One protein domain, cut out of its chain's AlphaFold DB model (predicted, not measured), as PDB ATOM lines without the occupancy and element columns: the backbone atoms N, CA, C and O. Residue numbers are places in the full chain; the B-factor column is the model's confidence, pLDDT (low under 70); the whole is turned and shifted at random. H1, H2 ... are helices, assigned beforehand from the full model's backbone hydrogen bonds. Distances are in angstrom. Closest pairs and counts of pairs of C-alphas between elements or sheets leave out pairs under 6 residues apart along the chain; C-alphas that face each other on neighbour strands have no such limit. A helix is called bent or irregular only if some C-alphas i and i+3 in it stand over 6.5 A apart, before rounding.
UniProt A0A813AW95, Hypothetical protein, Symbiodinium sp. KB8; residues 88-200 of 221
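AT A GLANCE: This is residues 88 to 200 of the 221 residues of the protein "Hypothetical protein" of Symbiodinium sp. KB8 (UniProt A0A813AW95). A long, slender rod is built of three helices side by side, staggered along its length: H1 and the longest helix, H2, fold back on each other as a hairpin, and H3 packs on both. The long link of residues 154 to 168 turns back from the end of H2 to the start of H3, and at the opposite end of the rod residues 195 to 200 of H3 stick out. The printed part has 113 residues with three named helices, in the order H1, H2, H3, and no named strand; the class is all helix. The whole is only just loose, close to extended, with a radius of gyration of the C-alphas of 19.4 A, and it spans 74 by 22 by 17 A.

HOW THE PARTS SIT: H2, residues 117 to 153, touches H1, residues 88 to 114, opposite ways at a shallow tilt of 24 degrees; their closest C-alphas, of Val 91 and Lys 134, are 5.4 A apart. H3, residues 169 to 200, touches H1 the same way at a shallow tilt of 23 degrees, closest at the C-alphas of Ala 108 and Ala 190, 6.0 A apart. H2 touches H3 with residues 119 to 126 alone, and H3 touches H2 with residues 179 to 186 alone; the closest C-alphas, of Ala 126 and Ala 179, are 6.2 A apart. These two run opposite ways at a shallow tilt of 34.9 degrees, only just short of steep. H1 and H2 form a helical hairpin, as do H2 and H3. The three make an up and down bundle, each helix running against the one before it. Every O i to N i+4 pair is within hydrogen-bond range in H2 and H3, and 19 of 23 are in H1.

IN THESE COORDINATES: H2 is 54.1 A long from C-alpha 117 to C-alpha 153, at (157.539, 185.102, 167.771). H1 begins at C-alpha 88, (140.598, 167.695, 166.162), and is 37.6 A long; it has a kink of 64 degrees near residue 108 and is irregular, with C-alphas 110 and 113 8.2 A apart. H3 is 46.7 A long and ends at C-alpha 200, (119.402, 131.782, 141.402).

THE WHOLE: The two C-alphas farthest apart, of Ala 156 and Ala 200, are 74.2 A apart. The link from H1 to H2 is tight, and that from H2 to H3 is long, with 15 residues. The printed part has no cut. Its mean pLDDT is 89.4, and no printed residue is under 70.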
ATOM      1  N   ALA A  88     139.815 168.870 165.771       95.31
ATOM      2  CA  ALA A  88     140.598 167.695 166.162       95.31
ATOM      3  C   ALA A  88     139.723 166.442 166.314       95.31
ATOM      4  O   ALA A  88     140.038 165.385 165.759       95.31
ATOM      5  N   LYS A  89     138.581 166.567 167.006       94.88
ATOM      6  CA  LYS A  89     137.601 165.476 167.135       94.88
ATOM      7  C   LYS A  89     137.053 165.050 165.775       94.88
ATOM      8  O   LYS A  89     136.975 163.852 165.495       94.88
ATOM      9  N   ALA A  90     136.723 166.019 164.921       95.12
ATOM     10  CA  ALA A  90     136.214 165.751 163.585       95.12
ATOM     11  C   ALA A  90     137.244 165.015 162.716       95.12
ATOM     12  O   ALA A  90     136.894 164.017 162.096       95.12
ATOM     13  N   VAL A  91     138.520 165.424 162.708       95.69
ATOM     14  CA  VAL A  91     139.580 164.758 161.923       95.69
ATOM     15  C   VAL A  91     139.743 163.291 162.319       95.69
ATOM     16  O   VAL A  91     139.820 162.424 161.438       95.69
ATOM     17  N   ALA A  92     139.784 163.006 163.624       92.50
ATOM     18  CA  ALA A  92     139.922 161.643 164.126       92.50
ATOM     19  C   ALA A  92     138.748 160.770 163.662       92.50
ATOM     20  O   ALA A  92     138.948 159.731 163.029       92.50
ATOM     21  N   SER A  93     137.519 161.233 163.894       94.25
ATOM     22  CA  SER A  93     136.334 160.439 163.583       94.25
ATOM     23  C   SER A  93     136.055 160.323 162.078       94.25
ATOM     24  O   SER A  93     135.763 159.234 161.577       94.25
ATOM     25  N   LEU A  94     136.254 161.401 161.308       95.31
ATOM     26  CA  LEU A  94     136.136 161.380 159.846       95.31
ATOM     27  C   LEU A  94     137.153 160.442 159.201       95.31
ATOM     28  O   LEU A  94     136.842 159.827 158.186       95.31
ATOM     29  N   SER A  95     138.347 160.280 159.774       93.44
ATOM     30  CA  SER A  95     139.331 159.321 159.256       93.44
ATOM     31  C   SER A  95     138.832 157.877 159.382       93.44
ATOM     32  O   SER A  95     138.916 157.106 158.421       93.44
ATOM     33  N   THR A  96     138.230 157.520 160.519       93.50
ATOM     34  CA  THR A  96     137.589 156.210 160.715       93.50
ATOM     35  C   THR A  96     136.365 156.031 159.811       93.50
ATOM     36  O   THR A  96     136.171 154.961 159.219       93.50
ATOM     37  N   LEU A  97     135.550 157.078 159.662       93.56
ATOM     38  CA  LEU A  97     134.363 157.056 158.812       93.56
ATOM     39  C   LEU A  97     134.729 156.895 157.331       93.56
ATOM     40  O   LEU A  97     134.160 156.037 156.661       93.56
ATOM     41  N   LEU A  98     135.719 157.640 156.831       94.56
ATOM     42  CA  LEU A  98     136.229 157.523 155.460       94.56
ATOM     43  C   LEU A  98     136.760 156.122 155.167       94.56
ATOM     44  O   LEU A  98     136.490 155.579 154.099       94.56
ATOM     45  N   SER A  99     137.482 155.511 156.109       93.94
ATOM     46  CA  SER A  99     137.924 154.118 155.970       93.94
ATOM     47  C   SER A  99     136.731 153.164 155.823       93.94
ATOM     48  O   SER A  99     136.688 152.331 154.914       93.94
ATOM     49  N   SER A 100     135.698 153.348 156.650       92.19
ATOM     50  CA  SER A 100     134.473 152.540 156.603       92.19
ATOM     51  C   SER A 100     133.686 152.734 155.303       92.19
ATOM     52  O   SER A 100     133.245 151.749 154.708       92.19
ATOM     53  N   LEU A 101     133.547 153.978 154.834       91.81
ATOM     54  CA  LEU A 101     132.881 154.325 153.577       91.81
ATOM     55  C   LEU A 101     133.633 153.753 152.367       91.81
ATOM     56  O   LEU A 101     133.016 153.137 151.501       91.81
ATOM     57  N   ASN A 102     134.963 153.872 152.330       92.19
ATOM     58  CA  ASN A 102     135.784 153.289 151.264       92.19
ATOM     59  C   ASN A 102     135.738 151.757 151.272       92.19
ATOM     60  O   ASN A 102     135.624 151.137 150.216       92.19
ATOM     61  N   SER A 103     135.754 151.133 152.452       90.81
ATOM     62  CA  SER A 103     135.550 149.686 152.592       90.81
ATOM     63  C   SER A 103     134.178 149.258 152.063       90.81
ATOM     64  O   SER A 103     134.073 148.265 151.342       90.81
ATOM     65  N   ALA A 104     133.125 150.012 152.383       87.25
ATOM     66  CA  ALA A 104     131.777 149.744 151.896       87.25
ATOM     67  C   ALA A 104     131.688 149.905 150.368       87.25
ATOM     68  O   ALA A 104     131.154 149.022 149.699       87.25
ATOM     69  N   LYS A 105     132.308 150.953 149.808       87.06
ATOM     70  CA  LYS A 105     132.453 151.151 148.358       87.06
ATOM     71  C   LYS A 105     133.170 149.973 147.691       87.06
ATOM     72  O   LYS A 105     132.690 149.463 146.687       87.06
ATOM     73  N   GLY A 106     134.278 149.503 148.266       87.31
ATOM     74  CA  GLY A 106     135.017 148.342 147.761       87.31
ATOM     75  C   GLY A 106     134.203 147.045 147.802       87.31
ATOM     76  O   GLY A 106     134.234 146.268 146.851       87.31
ATOM     77  N   PHE A 107     133.419 146.832 148.864       82.12
ATOM     78  CA  PHE A 107     132.510 145.685 148.971       82.12
ATOM     79  C   PHE A 107     131.401 145.734 147.913       82.12
ATOM     80  O   PHE A 107     131.074 144.720 147.299       82.12
ATOM     81  N   ALA A 108     130.857 146.925 147.679       82.88
ATOM     82  CA  ALA A 108     129.817 147.170 146.694       82.88
ATOM     83  C   ALA A 108     130.330 147.224 145.246       82.88
ATOM     84  O   ALA A 108     129.518 147.136 144.337       82.88
ATOM     85  N   ALA A 109     131.642 147.330 145.004       84.06
ATOM     86  CA  ALA A 109     132.199 147.592 143.673       84.06
ATOM     87  C   ALA A 109     131.758 146.578 142.603       84.06
ATOM     88  O   ALA A 109     131.492 146.959 141.469       84.06
ATOM     89  N   LYS A 110     131.636 145.294 142.966       82.62
ATOM     90  CA  LYS A 110     131.210 144.230 142.037       82.62
ATOM     91  C   LYS A 110     129.708 144.223 141.743       82.62
ATOM     92  O   LYS A 110     129.302 143.625 140.761       82.62
ATOM     93  N   LEU A 111     128.912 144.848 142.606       84.31
ATOM     94  CA  LEU A 111     127.450 144.896 142.534       84.31
ATOM     95  C   LEU A 111     126.963 146.337 142.341       84.31
ATOM     96  O   LEU A 111     125.796 146.627 142.566       84.31
ATOM     97  N   TRP A 112     127.863 147.259 141.979       81.81
ATOM     98  CA  TRP A 112     127.605 148.693 142.057       81.81
ATOM     99  C   TRP A 112     126.400 149.088 141.206       81.81
ATOM    100  O   TRP A 112     125.489 149.737 141.705       81.81
ATOM    101  N   GLU A 113     126.338 148.611 139.964       84.69
ATOM    102  CA  GLU A 113     125.219 148.895 139.059       84.69
ATOM    103  C   GLU A 113     123.899 148.224 139.468       84.69
ATOM    104  O   GLU A 113     122.831 148.693 139.089       84.69
ATOM    105  N   GLU A 114     123.956 147.169 140.282       84.12
ATOM    106  CA  GLU A 114     122.779 146.443 140.777       84.12
ATOM    107  C   GLU A 114     122.223 147.028 142.084       84.12
ATOM    108  O   GLU A 114     121.134 146.649 142.529       84.12
ATOM    109  N   LEU A 115     122.965 147.939 142.723       84.38
ATOM    110  CA  LEU A 115     122.517 148.613 143.931       84.38
ATOM    111  C   LEU A 115     121.519 149.736 143.604       84.38
ATOM    112  O   LEU A 115     121.694 150.459 142.613       84.38
ATOM    113  N   PRO A 116     120.519 149.955 144.483       86.81
ATOM    114  CA  PRO A 116     119.614 151.094 144.392       86.81
ATOM    115  C   PRO A 116     120.367 152.411 144.180       86.81
ATOM    116  O   PRO A 116     121.365 152.688 144.854       86.81
ATOM    117  N   GLN A 117     119.885 153.231 143.245       88.50
ATOM    118  CA  GLN A 117     120.511 154.508 142.897       88.50
ATOM    119  C   GLN A 117     120.631 155.439 144.112       88.50
ATOM    120  O   GLN A 117     121.673 156.070 144.294       88.50
ATOM    121  N   ASP A 118     119.627 155.450 144.988       88.88
ATOM    122  CA  ASP A 118     119.617 156.245 146.222       88.88
ATOM    123  C   ASP A 118     120.762 155.863 147.177       88.88
ATOM    124  O   ASP A 118     121.370 156.714 147.822       88.88
ATOM    125  N   LEU A 119     121.132 154.578 147.237       86.75
ATOM    126  CA  LEU A 119     122.253 154.126 148.068       86.75
ATOM    127  C   LEU A 119     123.606 154.515 147.464       86.75
ATOM    128  O   LEU A 119     124.546 154.836 148.194       86.75
ATOM    129  N   ARG A 120     123.718 154.505 146.132       86.75
ATOM    130  CA  ARG A 120     124.937 154.928 145.428       86.75
ATOM    131  C   ARG A 120     125.188 156.427 145.555       86.75
ATOM    132  O   ARG A 120     126.326 156.836 145.806       86.75
ATOM    133  N   THR A 121     124.140 157.228 145.377       89.06
ATOM    134  CA  THR A 121     124.186 158.690 145.535       89.06
ATOM    135  C   THR A 121     124.521 159.048 146.977       89.06
ATOM    136  O   THR A 121     125.535 159.705 147.201       89.06
ATOM    137  N   SER A 122     123.812 158.466 147.949       88.94
ATOM    138  CA  SER A 122     124.092 158.653 149.378       88.94
ATOM    139  C   SER A 122     125.538 158.300 149.760       88.94
ATOM    140  O   SER A 122     126.191 159.056 150.479       88.94
ATOM    141  N   LEU A 123     126.099 157.197 149.243       87.62
ATOM    142  CA  LEU A 123     127.501 156.844 149.512       87.62
ATOM    143  C   LEU A 123     128.483 157.865 148.921       87.62
ATOM    144  O   LEU A 123     129.493 158.192 149.547       87.62
ATOM    145  N   THR A 124     128.210 158.339 147.707       88.88
ATOM    146  CA  THR A 124     129.068 159.304 147.008       88.88
ATOM    147  C   THR A 124     129.042 160.662 147.708       88.88
ATOM    148  O   THR A 124     130.095 161.261 147.931       88.88
ATOM    149  N   GLU A 125     127.862 161.112 148.130       92.00
ATOM    150  CA  GLU A 125     127.671 162.326 148.926       92.00
ATOM    151  C   GLU A 125     128.353 162.228 150.292       92.00
ATOM    152  O   GLU A 125     129.060 163.157 150.689       92.00
ATOM    153  N   ALA A 126     128.229 161.090 150.984       92.56
ATOM    154  CA  ALA A 126     128.910 160.856 152.256       92.56
ATOM    155  C   ALA A 126     130.440 160.852 152.094       92.56
ATOM    156  O   ALA A 126     131.161 161.451 152.886       92.56
ATOM    157  N   LEU A 127     130.980 160.227 151.046       92.88
ATOM    158  CA  LEU A 127     132.423 160.282 150.783       92.88
ATOM    159  C   LEU A 127     132.891 161.715 150.511       92.88
ATOM    160  O   LEU A 127     133.879 162.157 151.095       92.88
ATOM    161  N   THR A 128     132.168 162.443 149.663       94.25
ATOM    162  CA  THR A 128     132.527 163.811 149.265       94.25
ATOM    163  C   THR A 128     132.471 164.763 150.459       94.25
ATOM    164  O   THR A 128     133.433 165.488 150.721       94.25
ATOM    165  N   THR A 129     131.391 164.696 151.241       95.38
ATOM    166  CA  THR A 129     131.205 165.498 152.458       95.38
ATOM    167  C   THR A 129     132.264 165.168 153.507       95.38
ATOM    168  O   THR A 129     132.899 166.077 154.036       95.38
ATOM    169  N   ALA A 130     132.538 163.882 153.768       94.88
ATOM    170  CA  ALA A 130     133.561 163.484 154.737       94.88
ATOM    171  C   ALA A 130     134.965 163.972 154.347       94.88
ATOM    172  O   ALA A 130     135.720 164.399 155.222       94.88
ATOM    173  N   VAL A 131     135.321 163.930 153.057       95.50
ATOM    174  CA  VAL A 131     136.598 164.476 152.569       95.50
ATOM    175  C   VAL A 131     136.637 165.990 152.762       95.50
ATOM    176  O   VAL A 131     137.582 166.490 153.366       95.50
ATOM    177  N   ALA A 132     135.608 166.713 152.314       95.88
ATOM    178  CA  ALA A 132     135.554 168.170 152.420       95.88
ATOM    179  C   ALA A 132     135.659 168.647 153.878       95.88
ATOM    180  O   ALA A 132     136.474 169.511 154.203       95.88
ATOM    181  N   TRP A 133     134.887 168.035 154.778       97.19
ATOM    182  CA  TRP A 133     134.889 168.370 156.201       97.19
ATOM    183  C   TRP A 133     136.208 168.020 156.882       97.19
ATOM    184  O   TRP A 133     136.694 168.800 157.701       97.19
ATOM    185  N   LYS A 134     136.833 166.890 156.520       96.62
ATOM    186  CA  LYS A 134     138.145 166.516 157.062       96.62
ATOM    187  C   LYS A 134     139.214 167.512 156.621       96.62
ATOM    188  O   LYS A 134     140.032 167.919 157.444       96.62
ATOM    189  N   THR A 135     139.200 167.918 155.352       95.75
ATOM    190  CA  THR A 135     140.126 168.922 154.816       95.75
ATOM    191  C   THR A 135     139.955 170.255 155.536       95.75
ATOM    192  O   THR A 135     140.936 170.788 156.043       95.75
ATOM    193  N   ALA A 136     138.721 170.749 155.680       95.12
ATOM    194  CA  ALA A 136     138.446 171.985 156.413       95.12
ATOM    195  C   ALA A 136     138.916 171.917 157.877       95.12
ATOM    196  O   ALA A 136     139.566 172.840 158.362       95.12
ATOM    197  N   ALA A 137     138.658 170.802 158.565       95.81
ATOM    198  CA  ALA A 137     139.112 170.600 159.938       95.81
ATOM    199  C   ALA A 137     140.646 170.543 160.043       95.81
ATOM    200  O   ALA A 137     141.224 171.107 160.965       95.81
ATOM    201  N   THR A 138     141.318 169.920 159.073       95.06
ATOM    202  CA  THR A 138     142.788 169.852 159.032       95.06
ATOM    203  C   THR A 138     143.395 171.236 158.804       95.06
ATOM    204  O   THR A 138     144.331 171.612 159.503       95.06
ATOM    205  N   LEU A 139     142.826 172.022 157.886       94.00
ATOM    206  CA  LEU A 139     143.249 173.400 157.633       94.00
ATOM    207  C   LEU A 139     143.050 174.293 158.864       94.00
ATOM    208  O   LEU A 139     143.922 175.097 159.176       94.00
ATOM    209  N   ALA A 140     141.947 174.127 159.600       93.31
ATOM    210  CA  ALA A 140     141.717 174.865 160.841       93.31
ATOM    211  C   ALA A 140     142.761 174.534 161.924       93.31
ATOM    212  O   ALA A 140     143.209 175.435 162.631       93.31
ATOM    213  N   LEU A 141     143.188 173.269 162.032       94.50
ATOM    214  CA  LEU A 141     144.260 172.864 162.952       94.50
ATOM    215  C   LEU A 141     145.621 173.433 162.540       94.50
ATOM    216  O   LEU A 141     146.330 173.968 163.385       94.50
ATOM    217  N   GLN A 142     145.959 173.381 161.250       93.94
ATOM    218  CA  GLN A 142     147.191 173.985 160.728       93.94
ATOM    219  C   GLN A 142     147.215 175.502 160.955       93.94
ATOM    220  O   GLN A 142     148.242 176.071 161.312       93.94
ATOM    221  N   PHE A 143     146.069 176.165 160.789       92.62
ATOM    222  CA  PHE A 143     145.939 177.591 161.070       92.62
ATOM    223  C   PHE A 143     146.138 177.901 162.560       92.62
ATOM    224  O   PHE A 143     146.827 178.859 162.899       92.62
ATOM    225  N   GLN A 144     145.584 177.074 163.453       90.69
ATOM    226  CA  GLN A 144     145.796 177.209 164.896       90.69
ATOM    227  C   GLN A 144     147.270 177.035 165.278       90.69
ATOM    228  O   GLN A 144     147.788 177.838 166.048       90.69
ATOM    229  N   GLU A 145     147.956 176.044 164.712       90.19
ATOM    230  CA  GLU A 145     149.388 175.833 164.946       90.19
ATOM    231  C   GLU A 145     150.217 177.037 164.470       90.19
ATOM    232  O   GLU A 145     151.087 177.525 165.188       90.19
ATOM    233  N   ASN A 146     149.896 177.591 163.297       88.44
ATOM    234  CA  ASN A 146     150.548 178.799 162.791       88.44
ATOM    235  C   ASN A 146     150.288 180.020 163.684       88.44
ATOM    236  O   ASN A 146     151.205 180.806 163.919       88.44
ATOM    237  N   ASN A 147     149.066 180.171 164.202       86.31
ATOM    238  CA  ASN A 147     148.729 181.217 165.166       86.31
ATOM    239  C   ASN A 147     149.549 181.088 166.456       86.31
ATOM    240  O   ASN A 147     150.044 182.088 166.968       86.31
ATOM    241  N   GLU A 148     149.714 179.869 166.972       84.56
ATOM    242  CA  GLU A 148     150.528 179.599 168.163       84.56
ATOM    243  C   GLU A 148     152.008 179.916 167.905       84.56
ATOM    244  O   GLU A 148     152.646 180.599 168.706       84.56
ATOM    245  N   GLN A 149     152.544 179.518 166.749       86.06
ATOM    246  CA  GLN A 149     153.914 179.857 166.356       86.06
ATOM    247  C   GLN A 149     154.124 181.362 166.142       86.06
ATOM    248  O   GLN A 149     155.197 181.880 166.454       86.06
ATOM    249  N   ALA A 150     153.132 182.071 165.601       83.62
ATOM    250  CA  ALA A 150     153.187 183.518 165.438       83.62
ATOM    251  C   ALA A 150     153.183 184.228 166.798       83.62
ATOM    252  O   ALA A 150     154.019 185.101 167.022       83.62
ATOM    253  N   ALA A 151     152.329 183.789 167.729       81.12
ATOM    254  CA  ALA A 151     152.273 184.324 169.087       81.12
ATOM    255  C   ALA A 151     153.572 184.089 169.882       81.12
ATOM    256  O   ALA A 151     153.940 184.914 170.714       81.12
ATOM    257  N   LEU A 152     154.300 182.996 169.609       80.38
ATOM    258  CA  LEU A 152     155.632 182.752 170.186       80.38
ATOM    259  C   LEU A 152     156.701 183.724 169.660       80.38
ATOM    260  O   LEU A 152     157.647 184.035 170.379       80.38
ATOM    261  N   LYS A 153     156.580 184.179 168.406       85.50
ATOM    262  CA  LYS A 153     157.539 185.102 167.771       85.50
ATOM    263  C   LYS A 153     157.259 186.559 168.122       85.50
ATOM    264  O   LYS A 153     158.200 187.320 168.317       85.50
ATOM    265  N   ASP A 154     155.986 186.932 168.189       81.12
ATOM    266  CA  ASP A 154     155.530 188.268 168.556       81.12
ATOM    267  C   ASP A 154     154.294 188.170 169.471       81.12
ATOM    268  O   ASP A 154     153.165 188.049 168.986       81.12
ATOM    269  N   PRO A 155     154.483 188.233 170.802       73.44
ATOM    270  CA  PRO A 155     153.386 188.172 171.768       73.44
ATOM    271  C   PRO A 155     152.410 189.354 171.688       73.44
ATOM    272  O   PRO A 155     151.319 189.273 172.255       73.44
ATOM    273  N   ALA A 156     152.795 190.456 171.031       72.94
ATOM    274  CA  ALA A 156     151.942 191.627 170.835       72.94
ATOM    275  C   ALA A 156     151.105 191.537 169.547       72.94
ATOM    276  O   ALA A 156     150.181 192.334 169.364       72.94
ATOM    277  N   ALA A 157     151.392 190.570 168.667       72.75
ATOM    278  CA  ALA A 157     150.640 190.383 167.438       72.75
ATOM    279  C   ALA A 157     149.192 189.938 167.736       72.75
ATOM    280  O   ALA A 157     148.962 189.026 168.539       72.75
ATOM    281  N   PRO A 158     148.186 190.543 167.079       73.62
ATOM    282  CA  PRO A 158     146.794 190.181 167.298       73.62
ATOM    283  C   PRO A 158     146.522 188.747 166.828       73.62
ATOM    284  O   PRO A 158     146.827 188.373 165.694       73.62
ATOM    285  N   LEU A 159     145.894 187.948 167.697       78.56
ATOM    286  CA  LEU A 159     145.472 186.586 167.370       78.56
ATOM    287  C   LEU A 159     144.435 186.605 166.247       78.56
ATOM    288  O   LEU A 159     143.358 187.189 166.390       78.56
ATOM    289  N   GLN A 160     144.732 185.909 165.153       86.00
ATOM    290  CA  GLN A 160     143.791 185.782 164.048       86.00
ATOM    291  C   GLN A 160     142.695 184.755 164.385       86.00
ATOM    292  O   GLN A 160     142.983 183.704 164.971       86.00
ATOM    293  N   PRO A 161     141.425 185.019 164.035       87.06
ATOM    294  CA  PRO A 161     140.346 184.058 164.231       87.06
ATOM    295  C   PRO A 161     140.533 182.831 163.330       87.06
ATOM    296  O   PRO A 161     140.990 182.948 162.193       87.06
ATOM    297  N   LEU A 162     140.156 181.651 163.827       88.81
ATOM    298  CA  LEU A 162     140.213 180.418 163.041       88.81
ATOM    299  C   LEU A 162     139.223 180.441 161.864       88.81
ATOM    300  O   LEU A 162     138.089 180.904 162.024       88.81
ATOM    301  N   PRO A 163     139.585 179.859 160.705       88.06
ATOM    302  CA  PRO A 163     138.657 179.702 159.591       88.06
ATOM    303  C   PRO A 163     137.463 178.837 160.004       88.06
ATOM    304  O   PRO A 163     137.640 177.740 160.539       88.06
ATOM    305  N   ALA A 164     136.249 179.343 159.758       88.88
ATOM    306  CA  ALA A 164     134.993 178.696 160.129       88.88
ATOM    307  C   ALA A 164     134.914 177.253 159.605       88.88
ATOM    308  O   ALA A 164     135.175 176.984 158.431       88.88
ATOM    309  N   LEU A 165     134.522 176.324 160.480       94.56
ATOM    310  CA  LEU A 165     134.231 174.956 160.065       94.56
ATOM    311  C   LEU A 165     132.891 174.916 159.315       94.56
ATOM    312  O   LEU A 165     131.956 175.614 159.709       94.56
ATOM    313  N   PRO A 166     132.744 174.060 158.288       95.12
ATOM    314  CA  PRO A 166     131.492 173.910 157.545       95.12
ATOM    315  C   PRO A 166     130.424 173.113 158.319       95.12
ATOM    316  O   PRO A 166     129.456 172.641 157.730       95.12
ATOM    317  N   PHE A 167     130.618 172.912 159.624       95.50
ATOM    318  CA  PHE A 167     129.742 172.149 160.503       95.50
ATOM    319  C   PHE A 167     129.833 172.664 161.943       95.50
ATOM    320  O   PHE A 167     130.871 173.157 162.391       95.50
ATOM    321  N   THR A 168     128.747 172.484 162.688       95.19
ATOM    322  CA  THR A 168     128.715 172.569 164.151       95.19
ATOM    323  C   THR A 168     128.901 171.176 164.762       95.19
ATOM    324  O   THR A 168     128.899 170.165 164.057       95.19
ATOM    325  N   ALA A 169     129.049 171.095 166.086       93.00
ATOM    326  CA  ALA A 169     129.128 169.808 166.783       93.00
ATOM    327  C   ALA A 169     127.867 168.945 166.583       93.00
ATOM    328  O   ALA A 169     127.975 167.731 166.422       93.00
ATOM    329  N   GLU A 170     126.691 169.574 166.564       95.50
ATOM    330  CA  GLU A 170     125.402 168.905 166.364       95.50
ATOM    331  C   GLU A 170     125.277 168.372 164.936       95.50
ATOM    332  O   GLU A 170     125.117 167.167 164.740       95.50
ATOM    333  N   THR A 171     125.498 169.226 163.929       95.94
ATOM    334  CA  THR A 171     125.424 168.797 162.524       95.94
ATOM    335  C   THR A 171     126.474 167.738 162.198       95.94
ATOM    336  O   THR A 171     126.241 166.863 161.365       95.94
ATOM    337  N   PHE A 172     127.637 167.795 162.855       96.38
ATOM    338  CA  PHE A 172     128.668 166.773 162.725       96.38
ATOM    339  C   PHE A 172     128.209 165.423 163.282       96.38
ATOM    340  O   PHE A 172     128.375 164.394 162.627       96.38
ATOM    341  N   HIS A 173     127.594 165.424 164.463       95.50
ATOM    342  CA  HIS A 173     127.066 164.215 165.084       95.50
ATOM    343  C   HIS A 173     125.954 163.566 164.246       95.50
ATOM    344  O   HIS A 173     125.987 162.354 164.003       95.50
ATOM    345  N   ASP A 174     125.006 164.366 163.762       95.62
ATOM    346  CA  ASP A 174     123.905 163.884 162.925       95.62
ATOM    347  C   ASP A 174     124.414 163.291 161.614       95.62
ATOM    348  O   ASP A 174     124.004 162.196 161.210       95.62
ATOM    349  N   TYR A 175     125.380 163.968 160.994       95.06
ATOM    350  CA  TYR A 175     126.059 163.473 159.810       95.06
ATOM    351  C   TYR A 175     126.738 162.118 160.056       95.06
ATOM    352  O   TYR A 175     126.550 161.181 159.279       95.06
ATOM    353  N   GLU A 176     127.488 161.963 161.150       95.00
ATOM    354  CA  GLU A 176     128.130 160.684 161.468       95.00
ATOM    355  C   GLU A 176     127.126 159.549 161.638       95.00
ATOM    356  O   GLU A 176     127.371 158.423 161.191       95.00
ATOM    357  N   LYS A 177     126.011 159.828 162.313       95.12
ATOM    358  CA  LYS A 177     124.945 158.855 162.537       95.12
ATOM    359  C   LYS A 177     124.333 158.417 161.208       95.12
ATOM    360  O   LYS A 177     124.216 157.212 160.968       95.12
ATOM    361  N   ALA A 178     124.011 159.371 160.335       91.69
ATOM    362  CA  ALA A 178     123.476 159.105 159.004       91.69
ATOM    363  C   ALA A 178     124.469 158.310 158.138       91.69
ATOM    364  O   ALA A 178     124.110 157.281 157.568       91.69
ATOM    365  N   ALA A 179     125.742 158.709 158.113       92.44
ATOM    366  CA  ALA A 179     126.773 158.035 157.330       92.44
ATOM    367  C   ALA A 179     127.033 156.597 157.817       92.44
ATOM    368  O   ALA A 179     127.163 155.675 157.007       92.44
ATOM    369  N   LYS A 180     127.054 156.359 159.136       93.12
ATOM    370  CA  LYS A 180     127.169 155.003 159.709       93.12
ATOM    371  C   LYS A 180     125.961 154.132 159.348       93.12
ATOM    372  O   LYS A 180     126.139 152.952 159.033       93.12
ATOM    373  N   ALA A 181     124.752 154.697 159.365       92.00
ATOM    374  CA  ALA A 181     123.546 153.998 158.931       92.00
ATOM    375  C   ALA A 181     123.608 153.641 157.436       92.00
ATOM    376  O   ALA A 181     123.388 152.483 157.084       92.00
ATOM    377  N   ALA A 182     124.023 154.579 156.578       88.12
ATOM    378  CA  ALA A 182     124.194 154.347 155.144       88.12
ATOM    379  C   ALA A 182     125.216 153.234 154.850       88.12
ATOM    380  O   ALA A 182     124.954 152.347 154.041       88.12
ATOM    381  N   VAL A 183     126.352 153.203 155.562       89.56
ATOM    382  CA  VAL A 183     127.340 152.109 155.452       89.56
ATOM    383  C   VAL A 183     126.721 150.753 155.802       89.56
ATOM    384  O   VAL A 183     126.998 149.752 155.133       89.56
ATOM    385  N   LYS A 184     125.898 150.698 156.855       91.50
ATOM    386  CA  LYS A 184     125.226 149.465 157.283       91.50
ATOM    387  C   LYS A 184     124.217 148.992 156.235       91.50
ATOM    388  O   LYS A 184     124.254 147.817 155.870       91.50
ATOM    389  N   GLU A 185     123.374 149.892 155.736       90.81
ATOM    390  CA  GLU A 185     122.373 149.577 154.710       90.81
ATOM    391  C   GLU A 185     123.023 149.164 153.386       90.81
ATOM    392  O   GLU A 185     122.636 148.154 152.806       90.81
ATOM    393  N   LEU A 186     124.093 149.836 152.955       87.56
ATOM    394  CA  LEU A 186     124.829 149.456 151.747       87.56
ATOM    395  C   LEU A 186     125.421 148.044 151.858       87.56
ATOM    396  O   LEU A 186     125.314 147.237 150.936       87.56
ATOM    397  N   ARG A 187     126.021 147.713 153.008       88.12
ATOM    398  CA  ARG A 187     126.551 146.363 153.260       88.12
ATOM    399  C   ARG A 187     125.448 145.310 153.293       88.12
ATOM    400  O   ARG A 187     125.681 144.191 152.837       88.12
ATOM    401  N   ARG A 188     124.277 145.648 153.835       90.56
ATOM    402  CA  ARG A 188     123.104 144.772 153.840       90.56
ATOM    403  C   ARG A 188     122.605 144.532 152.415       90.56
ATOM    404  O   ARG A 188     122.596 143.386 151.992       90.56
ATOM    405  N   ALA A 189     122.324 145.592 151.659       87.75
ATOM    406  CA  ALA A 189     121.851 145.503 150.278       87.75
ATOM    407  C   ALA A 189     122.812 144.696 149.390       87.75
ATOM    408  O   ALA A 189     122.390 143.819 148.640       87.75
ATOM    409  N   ALA A 190     124.121 144.922 149.527       86.00
ATOM    410  CA  ALA A 190     125.124 144.161 148.789       86.00
ATOM    411  C   ALA A 190     125.172 142.671 149.197       86.00
ATOM    412  O   ALA A 190     125.408 141.809 148.351       86.00
ATOM    413  N   ARG A 191     124.936 142.334 150.476       87.94
ATOM    414  CA  ARG A 191     124.804 140.929 150.909       87.94
ATOM    415  C   ARG A 191     123.535 140.283 150.372       87.94
ATOM    416  O   ARG A 191     123.612 139.153 149.901       87.94
ATOM    417  N   ASP A 192     122.414 140.988 150.424       88.38
ATOM    418  CA  ASP A 192     121.129 140.482 149.943       88.38
ATOM    419  C   ASP A 192     121.221 140.178 148.440       88.38
ATOM    420  O   ASP A 192     120.927 139.058 148.027       88.38
ATOM    421  N   LYS A 193     121.812 141.087 147.651       85.19
ATOM    422  CA  LYS A 193     122.103 140.858 146.225       85.19
ATOM    423  C   LYS A 193     123.006 139.654 145.970       85.19
ATOM    424  O   LYS A 193     122.728 138.833 145.098       85.19
ATOM    425  N   LYS A 194     124.066 139.494 146.765       86.00
ATOM    426  CA  LYS A 194     124.949 138.323 146.667       86.00
ATOM    427  C   LYS A 194     124.198 137.012 146.946       86.00
ATOM    428  O   LYS A 194     124.454 136.011 146.278       86.00
ATOM    429  N   ASN A 195     123.298 137.006 147.927       87.19
ATOM    430  CA  ASN A 195     122.513 135.828 148.293       87.19
ATOM    431  C   ASN A 195     121.449 135.500 147.237       87.19
ATOM    432  O   ASN A 195     121.276 134.330 146.905       87.19
ATOM    433  N   GLU A 196     120.787 136.514 146.672       86.19
ATOM    434  CA  GLU A 196     119.860 136.363 145.542       86.19
ATOM    435  C   GLU A 196     120.552 135.700 144.343       86.19
ATOM    436  O   GLU A 196     120.046 134.719 143.796       86.19
ATOM    437  N   ALA A 197     121.748 136.177 143.980       81.31
ATOM    438  CA  ALA A 197     122.530 135.606 142.886       81.31
ATOM    439  C   ALA A 197     122.922 134.137 143.144       81.31
ATOM    440  O   ALA A 197     122.841 133.305 142.238       81.31
ATOM    441  N   ALA A 198     123.305 133.793 144.380       82.38
ATOM    442  CA  ALA A 198     123.628 132.416 144.757       82.38
ATOM    443  C   ALA A 198     122.396 131.493 144.705       82.38
ATOM    444  O   ALA A 198     122.464 130.404 144.136       82.38
ATOM    445  N   ALA A 199     121.249 131.949 145.217       83.06
ATOM    446  CA  ALA A 199     120.000 131.191 145.165       83.06
ATOM    447  C   ALA A 199     119.525 130.948 143.718       83.06
ATOM    448  O   ALA A 199     119.046 129.858 143.395       83.06
ATOM    449  N   ALA A 200     119.701 131.930 142.826       77.44
ATOM    450  CA  ALA A 200     119.402 131.782 141.402       77.44
ATOM    451  C   ALA A 200     120.314 130.746 140.712       77.44
ATOM    452  O   ALA A 200     119.846 129.959 139.877       77.44
TER     453      ALA A 200